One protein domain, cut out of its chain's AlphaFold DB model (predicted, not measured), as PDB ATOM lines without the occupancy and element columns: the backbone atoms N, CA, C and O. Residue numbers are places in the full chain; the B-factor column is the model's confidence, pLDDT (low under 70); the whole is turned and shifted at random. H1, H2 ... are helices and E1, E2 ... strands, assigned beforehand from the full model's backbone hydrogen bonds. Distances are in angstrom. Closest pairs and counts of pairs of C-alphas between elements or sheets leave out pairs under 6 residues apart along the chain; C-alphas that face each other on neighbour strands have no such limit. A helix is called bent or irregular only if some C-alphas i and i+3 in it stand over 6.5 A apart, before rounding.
ATOM      1  N   LEU A  17     249.056 278.898 194.100       78.50
ATOM      2  CA  LEU A  17     247.781 278.397 194.621       78.50
ATOM      3  C   LEU A  17     247.811 278.258 196.150       78.50
ATOM      4  O   LEU A  17     246.862 278.664 196.822       78.50
ATOM      5  N   ARG A  18     248.906 277.729 196.713       80.56
ATOM      6  CA  ARG A  18     249.104 277.623 198.165       80.56
ATOM      7  C   ARG A  18     249.048 279.002 198.822       80.56
ATOM      8  O   ARG A  18     248.293 279.172 199.780       80.56
ATOM      9  N   ARG A  19     249.772 279.990 198.283       83.31
ATOM     10  CA  ARG A  19     249.769 281.370 198.800       83.31
ATOM     11  C   ARG A  19     248.370 281.976 198.750       83.31
ATOM     12  O   ARG A  19     247.905 282.466 199.772       83.31
ATOM     13  N   LEU A  20     247.654 281.833 197.634       85.75
ATOM     14  CA  LEU A  20     246.281 282.331 197.480       85.75
ATOM     15  C   LEU A  20     245.305 281.736 198.511       85.75
ATOM     16  O   LEU A  20     244.426 282.442 199.003       85.75
ATOM     17  N   LEU A  21     245.469 280.460 198.873       84.69
ATOM     18  CA  LEU A  21     244.663 279.799 199.908       84.69
ATOM     19  C   LEU A  21     245.079 280.186 201.337       84.69
ATOM     20  O   LEU A  21     244.233 280.243 202.233       84.69
ATOM     21  N   GLN A  22     246.367 280.451 201.565       87.25
ATOM     22  CA  GLN A  22     246.912 280.849 202.865       87.25
ATOM     23  C   GLN A  22     246.590 282.304 203.218       87.25
ATOM     24  O   GLN A  22     246.279 282.576 204.378       87.25
ATOM     25  N   THR A  23     246.623 283.238 202.257       89.88
ATOM     26  CA  THR A  23     246.491 284.679 202.546       89.88
ATOM     27  C   THR A  23     245.231 285.010 203.354       89.88
ATOM     28  O   THR A  23     245.358 285.681 204.378       89.88
ATOM     29  N   PRO A  24     244.022 284.523 202.997       91.31
ATOM     30  CA  PRO A  24     242.810 284.821 203.762       91.31
ATOM     31  C   PRO A  24     242.789 284.187 205.156       91.31
ATOM     32  O   PRO A  24     242.133 284.711 206.063       91.31
ATOM     33  N   ARG A  25     243.495 283.063 205.336       90.06
ATOM     34  CA  ARG A  25     243.602 282.361 206.620       90.06
ATOM     35  C   ARG A  25     244.564 283.066 207.565       90.06
ATOM     36  O   ARG A  25     244.217 283.229 208.725       90.06
ATOM     37  N   ALA A  26     245.709 283.525 207.074       87.44
ATOM     38  CA  ALA A  26     246.753 284.129 207.899       87.44
ATOM     39  C   ALA A  26     246.561 285.639 208.123       87.44
ATOM     40  O   ALA A  26     246.899 286.149 209.192       87.44
ATOM     41  N   PHE A  27     245.967 286.357 207.162       96.19
ATOM     42  CA  PHE A  27     245.916 287.821 207.178       96.19
ATOM     43  C   PHE A  27     244.486 288.358 207.073       96.19
ATOM     44  O   PHE A  27     243.655 287.892 206.291       96.19
ATOM     45  N   SER A  28     244.181 289.369 207.883       96.88
ATOM     46  CA  SER A  28     242.850 289.986 207.945       96.88
ATOM     47  C   SER A  28     242.581 290.937 206.773       96.88
ATOM     48  O   SER A  28     241.450 291.019 206.296       96.88
ATOM     49  N   ASN A  29     243.622 291.582 206.243       96.88
ATOM     50  CA  ASN A  29     243.570 292.499 205.104       96.88
ATOM     51  C   ASN A  29     243.865 291.819 203.753       96.88
ATOM     52  O   ASN A  29     244.298 292.466 202.796       96.88
ATOM     53  N   TRP A  30     243.598 290.512 203.660       95.31
ATOM     54  CA  TRP A  30     243.898 289.685 202.491       95.31
ATOM     55  C   TRP A  30     243.395 290.222 201.136       95.31
ATOM     56  O   TRP A  30     244.135 290.040 200.167       95.31
ATOM     57  N   PRO A  31     242.231 290.911 200.996       94.44
ATOM     58  CA  PRO A  31     241.808 291.396 199.679       94.44
ATOM     59  C   PRO A  31     242.783 292.434 199.116       94.44
ATOM     60  O   PRO A  31     243.116 292.404 197.933       94.44
ATOM     61  N   GLY A  32     243.278 293.327 199.982       91.81
ATOM     62  CA  GLY A  32     244.265 294.342 199.619       91.81
ATOM     63  C   GLY A  32     245.633 293.735 199.316       91.81
ATOM     64  O   GLY A  32     246.281 294.153 198.361       91.81
ATOM     65  N   LEU A  33     246.039 292.706 200.071       92.31
ATOM     66  CA  LEU A  33     247.292 291.985 199.830       92.31
ATOM     67  C   LEU A  33     247.301 291.304 198.457       92.31
ATOM     68  O   LEU A  33     248.236 291.507 197.689       92.31
ATOM     69  N   LEU A  34     246.248 290.555 198.107       90.25
ATOM     70  CA  LEU A  34     246.161 289.895 196.798       90.25
ATOM     71  C   LEU A  34     246.134 290.909 195.647       90.25
ATOM     72  O   LEU A  34     246.789 290.695 194.629       90.25
ATOM     73  N   ALA A  35     245.431 292.034 195.815       88.69
ATOM     74  CA  ALA A  35     245.436 293.111 194.831       88.69
ATOM     75  C   ALA A  35     246.832 293.742 194.668       88.69
ATOM     76  O   ALA A  35     247.263 293.987 193.543       88.69
ATOM     77  N   GLY A  36     247.551 293.973 195.770       86.25
ATOM     78  CA  GLY A  36     248.910 294.519 195.755       86.25
ATOM     79  C   GLY A  36     249.928 293.580 195.102       86.25
ATOM     80  O   GLY A  36     250.742 294.033 194.299       86.25
ATOM     81  N   VAL A  37     249.831 292.274 195.373       85.00
ATOM     82  CA  VAL A  37     250.658 291.231 194.738       85.00
ATOM     83  C   VAL A  37     250.353 291.112 193.243       85.00
ATOM     84  O   VAL A  37     251.266 291.025 192.430       85.00
ATOM     85  N   ALA A  38     249.078 291.145 192.846       84.38
ATOM     86  CA  ALA A  38     248.704 291.068 191.434       84.38
ATOM     87  C   ALA A  38     249.186 292.289 190.632       84.38
ATOM     88  O   ALA A  38     249.609 292.140 189.488       84.38
ATOM     89  N   ARG A  39     249.145 293.486 191.230       82.69
ATOM     90  CA  ARG A  39     249.602 294.730 190.589       82.69
ATOM     91  C   ARG A  39     251.121 294.855 190.507       82.69
ATOM     92  O   ARG A  39     251.622 295.509 189.598       82.69
ATOM     93  N   GLU A  40     251.856 294.207 191.408       82.81
ATOM     94  CA  GLU A  40     253.318 294.107 191.318       82.81
ATOM     95  C   GLU A  40     253.760 293.423 190.018       82.81
ATOM     96  O   GLU A  40     254.647 293.934 189.342       82.81
ATOM     97  N   LYS A  41     253.046 292.374 189.576       73.88
ATOM     98  CA  LYS A  41     253.322 291.665 188.307       73.88
ATOM     99  C   LYS A  41     253.219 292.551 187.052       73.88
ATOM    100  O   LYS A  41     253.667 292.139 185.986       73.88
ATOM    101  N   VAL A  42     252.629 293.744 187.164       77.69
ATOM    102  CA  VAL A  42     252.516 294.743 186.085       77.69
ATOM    103  C   VAL A  42     253.204 296.072 186.425       77.69
ATOM    104  O   VAL A  42     252.975 297.060 185.740       77.69
ATOM    105  N   ALA A  43     254.047 296.106 187.466       75.12
ATOM    106  CA  ALA A  43     254.748 297.301 187.952       75.12
ATOM    107  C   ALA A  43     253.833 298.488 188.345       75.12
ATOM    108  O   ALA A  43     254.272 299.634 188.368       75.12
ATOM    109  N   GLU A  44     252.570 298.223 188.704       77.06
ATOM    110  CA  GLU A  44     251.589 299.228 189.167       77.06
ATOM    111  C   GLU A  44     251.166 299.007 190.638       77.06
ATOM    112  O   GLU A  44     250.136 299.507 191.105       77.06
ATOM    113  N   GLY A  45     251.917 298.180 191.372       73.12
ATOM    114  CA  GLY A  45     251.673 297.863 192.781       73.12
ATOM    115  C   GLY A  45     252.254 298.909 193.740       73.12
ATOM    116  O   GLY A  45     253.115 299.693 193.347       73.12
ATOM    117  N   PRO A  46     251.813 298.934 195.012       85.56
ATOM    118  CA  PRO A  46     252.470 299.750 196.033       85.56
ATOM    119  C   PRO A  46     253.910 299.266 196.255       85.56
ATOM    120  O   PRO A  46     254.159 298.066 196.173       85.56
ATOM    121  N   GLU A  47     254.838 300.163 196.586       87.81
ATOM    122  CA  GLU A  47     256.234 299.792 196.893       87.81
ATOM    123  C   GLU A  47     256.354 298.964 198.183       87.81
ATOM    124  O   GLU A  47     257.261 298.147 198.320       87.81
ATOM    125  N   VAL A  48     255.407 299.139 199.109       93.19
ATOM    126  CA  VAL A  48     255.348 298.451 200.403       93.19
ATOM    127  C   VAL A  48     254.043 297.670 200.514       93.19
ATOM    128  O   VAL A  48     252.960 298.204 200.259       93.19
ATOM    129  N   LEU A  49     254.128 296.417 200.957       94.44
ATOM    130  CA  LEU A  49     252.975 295.654 201.429       94.44
ATOM    131  C   LEU A  49     252.959 295.638 202.949       94.44
ATOM    132  O   LEU A  49     253.975 295.386 203.583       94.44
ATOM    133  N   THR A  50     251.782 295.866 203.527       97.00
ATOM    134  CA  THR A  50     251.567 295.766 204.974       97.00
ATOM    135  C   THR A  50     250.602 294.630 205.261       97.00
ATOM    136  O   THR A  50     249.468 294.641 204.788       97.00
ATOM    137  N   PHE A  51     251.049 293.646 206.027       97.56
ATOM    138  CA  PHE A  51     250.313 292.460 206.429       97.56
ATOM    139  C   PHE A  51     249.731 292.675 207.823       97.56
ATOM    140  O   PHE A  51     250.459 293.033 208.745       97.56
ATOM    141  N   HIS A  52     248.432 292.430 207.991       97.81
ATOM    142  CA  HIS A  52     247.795 292.386 209.308       97.81
ATOM    143  C   HIS A  52     247.512 290.932 209.670       97.81
ATOM    144  O   HIS A  52     246.468 290.379 209.293       97.81
ATOM    145  N   ALA A  53     248.468 290.308 210.359       95.44
ATOM    146  CA  ALA A  53     248.375 288.926 210.799       95.44
ATOM    147  C   ALA A  53     247.180 288.754 211.740       95.44
ATOM    148  O   ALA A  53     246.890 289.606 212.583       95.44
ATOM    149  N   ARG A  54     246.461 287.638 211.612       91.44
ATOM    150  CA  ARG A  54     245.320 287.342 212.494       91.44
ATOM    151  C   ARG A  54     245.732 287.091 213.944       91.44
ATOM    152  O   ARG A  54     244.891 287.209 214.827       91.44
ATOM    153  N   SER A  55     247.007 286.797 214.181       86.06
ATOM    154  CA  SER A  55     247.642 286.752 215.501       86.06
ATOM    155  C   SER A  55     247.864 288.137 216.131       86.06
ATOM    156  O   SER A  55     248.213 288.208 217.304       86.06
ATOM    157  N   GLY A  56     247.597 289.229 215.401       92.50
ATOM    158  CA  GLY A  56     247.566 290.601 215.918       92.50
ATOM    159  C   GLY A  56     248.721 291.496 215.463       92.50
ATOM    160  O   GLY A  56     248.656 292.703 215.676       92.50
ATOM    161  N   GLN A  57     249.749 290.944 214.817       96.44
ATOM    162  CA  GLN A  57     250.916 291.704 214.374       96.44
ATOM    163  C   GLN A  57     250.679 292.428 213.049       96.44
ATOM    164  O   GLN A  57     249.975 291.945 212.157       96.44
ATOM    165  N   THR A  58     251.335 293.572 212.899       98.00
ATOM    166  CA  THR A  58     251.429 294.318 211.643       98.00
ATOM    167  C   THR A  58     252.853 294.271 211.110       98.00
ATOM    168  O   THR A  58     253.769 294.695 211.806       98.00
ATOM    169  N   ILE A  59     253.039 293.770 209.890       97.94
ATOM    170  CA  ILE A  59     254.358 293.617 209.263       97.94
ATOM    171  C   ILE A  59     254.362 294.302 207.907       97.94
ATOM    172  O   ILE A  59     253.614 293.917 207.009       97.94
ATOM    173  N   SER A  60     255.215 295.303 207.751       96.69
ATOM    174  CA  SER A  60     255.478 295.972 206.485       96.69
ATOM    175  C   SER A  60     256.759 295.426 205.859       96.69
ATOM    176  O   SER A  60     257.770 295.258 206.540       96.69
ATOM    177  N   ILE A  61     256.704 295.156 204.558       93.06
ATOM    178  CA  ILE A  61     257.823 294.664 203.746       93.06
ATOM    179  C   ILE A  61     257.857 295.388 202.398       93.06
ATOM    180  O   ILE A  61     256.805 295.856 201.940       93.06
ATOM    181  N   PRO A  62     259.008 295.427 201.707       90.25
ATOM    182  CA  PRO A  62     259.016 295.809 200.304       90.25
ATOM    183  C   PRO A  62     258.147 294.833 199.505       90.25
ATOM    184  O   PRO A  62     258.077 293.635 199.794       90.25
ATOM    185  N   ASN A  63     257.450 295.345 198.496       87.81
ATOM    186  CA  ASN A  63     256.563 294.558 197.652       87.81
ATOM    187  C   ASN A  63     257.362 293.736 196.626       87.81
ATOM    188  O   ASN A  63     257.251 293.951 195.425       87.81
ATOM    189  N   ALA A  64     258.169 292.794 197.109       81.69
ATOM    190  CA  ALA A  64     259.018 291.920 196.308       81.69
ATOM    191  C   ALA A  64     258.739 290.441 196.640       81.69
ATOM    192  O   ALA A  64     258.437 290.130 197.796       81.69
ATOM    193  N   PRO A  65     258.844 289.507 195.673       75.56
ATOM    194  CA  PRO A  65     258.592 288.086 195.916       75.56
ATOM    195  C   PRO A  65     259.393 287.489 197.082       75.56
ATOM    196  O   PRO A  65     258.788 286.844 197.936       75.56
ATOM    197  N   GLY A  66     260.705 287.752 197.159       73.12
ATOM    198  CA  GLY A  66     261.579 287.230 198.221       73.12
ATOM    199  C   GLY A  66     261.190 287.721 199.618       73.12
ATOM    200  O   GLY A  66     261.069 286.925 200.539       73.12
ATOM    201  N   ALA A  67     260.843 289.003 199.753       80.75
ATOM    202  CA  ALA A  67     260.456 289.592 201.037       80.75
ATOM    203  C   ALA A  67     259.144 289.036 201.608       80.75
ATOM    204  O   ALA A  67     258.892 289.132 202.809       80.75
ATOM    205  N   ARG A  68     258.285 288.449 200.763       86.31
ATOM    206  CA  ARG A  68     257.027 287.828 201.201       86.31
ATOM    207  C   ARG A  68     257.258 286.466 201.851       86.31
ATOM    208  O   ARG A  68     256.423 286.065 202.658       86.31
ATOM    209  N   VAL A  69     258.328 285.755 201.491       83.00
ATOM    210  CA  VAL A  69     258.557 284.362 201.910       83.00
ATOM    211  C   VAL A  69     258.585 284.233 203.441       83.00
ATOM    212  O   VAL A  69     257.689 283.553 203.955       83.00
ATOM    213  N   PRO A  70     259.413 285.001 204.184       83.88
ATOM    214  CA  PRO A  70     259.482 284.874 205.643       83.88
ATOM    215  C   PRO A  70     258.175 285.264 206.347       83.88
ATOM    216  O   PRO A  70     257.847 284.760 207.420       83.88
ATOM    217  N   VAL A  71     257.381 286.163 205.747       89.88
ATOM    218  CA  VAL A  71     256.082 286.572 206.305       89.88
ATOM    219  C   VAL A  71     255.082 285.420 206.245       89.88
ATOM    220  O   VAL A  71     254.357 285.175 207.209       89.88
ATOM    221  N   TYR A  72     255.017 284.689 205.132       87.00
ATOM    222  CA  TYR A  72     254.126 283.533 205.062       87.00
ATOM    223  C   TYR A  72     254.643 282.353 205.886       87.00
ATOM    224  O   TYR A  72     253.837 281.696 206.539       87.00
ATOM    225  N   GLU A  73     255.946 282.088 205.888       85.12
ATOM    226  CA  GLU A  73     256.526 280.994 206.675       85.12
ATOM    227  C   GLU A  73     256.229 281.154 208.166       85.12
ATOM    228  O   GLU A  73     255.726 280.229 208.803       85.12
ATOM    229  N   VAL A  74     256.398 282.363 208.704       90.75
ATOM    230  CA  VAL A  74     256.118 282.624 210.120       90.75
ATOM    231  C   VAL A  74     254.616 282.666 210.412       90.75
ATOM    232  O   VAL A  74     254.148 281.983 211.320       90.75
ATOM    233  N   PHE A  75     253.826 283.452 209.670       91.19
ATOM    234  CA  PHE A  75     252.434 283.735 210.060       91.19
ATOM    235  C   PHE A  75     251.384 282.810 209.433       91.19
ATOM    236  O   PHE A  75     250.253 282.759 209.920       91.19
ATOM    237  N   ALA A  76     251.709 282.110 208.344       83.88
ATOM    238  CA  ALA A  76     250.790 281.187 207.677       83.88
ATOM    239  C   ALA A  76     251.178 279.714 207.841       83.88
ATOM    240  O   ALA A  76     250.308 278.855 207.683       83.88
ATOM    241  N   GLU A  77     252.450 279.423 208.113       84.44
ATOM    242  CA  GLU A  77     252.972 278.052 208.181       84.44
ATOM    243  C   GLU A  77     253.478 277.667 209.566       84.44
ATOM    244  O   GLU A  77     253.635 276.476 209.803       84.44
ATOM    245  N   ASP A  78     253.670 278.642 210.465       85.38
ATOM    246  CA  ASP A  78     254.282 278.434 211.783       85.38
ATOM    247  C   ASP A  78     255.579 277.622 211.657       85.38
ATOM    248  O   ASP A  78     255.782 276.625 212.346       85.38
TER     249      ASP A  78
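AT A GLANCE: This is residues 17 to 78 of the 565 residues of the protein "FkbM family methyltransferase" of Marmoricola ginsengisoli (UniProt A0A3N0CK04). A two-strand hairpin, E1 and E2, covers two helices that stay apart from each other: H2 packs under E1 with residues 30 to 37, and H3 packs under the hairpin from the E2 side with residues 67 to 75. On the side away from the hairpin, H1 bridges the space between H2 and H3. The printed part has 62 residues, with three named helices and two named strands in the order H1 H2 E1 E2 H3; the antiparallel sheet has the order E1 - E2, and the class is mixed, helices and strands. The whole is compact, with a radius of gyration of the C-alphas of 10.6 A and spans of 30 by 22 by 19 A.

HOW THE PARTS SIT: Start with H1, residues 17 to 26, and go on to H2, residues 30 to 40: they form a helical hairpin and touch, closest at the C-alphas of Pro 24 and Trp 30, 5.1 A apart, at a steep tilt of 40 degrees, opposite ways. Next find E1, residues 48 to 52; its closest C-alpha to H2 is that of Leu 49, 7.0 A from Leu 33. E2, residues 58 to 62, is its antiparallel hairpin partner, with N 51 and O 59 within hydrogen-bond range at 2.8 A. H3, residues 65 to 77, touches H1 with residues 72 to 76 alone; the closest C-alphas, of Ala 26 and Ala 76, are 5.0 A apart. Every O i to N i+4 pair is within hydrogen-bond range in H2, against 4 of 6 in H1 and 6 of 9 in H3.

IN THESE COORDINATES: Find C-alpha 17 at (247.781, 278.397, 194.621), where H1 begins; it spans 14.5 A, H2 15.3 A, E1 13.2 A and E2 13.7 A. H3 spans 16.8 A and ends at C-alpha 77, (252.972, 278.052, 208.181). H1 and H3 are only just irregular: C-alphas 21 and 24 are 6.6 A apart, C-alphas 67 and 70 6.7 A.

THE WHOLE: The two C-alphas farthest apart, of Val 42 and Ser 55, are 30.9 A apart. The printed part has no cut, no link is long, and no printed residue is under 70 in pLDDT.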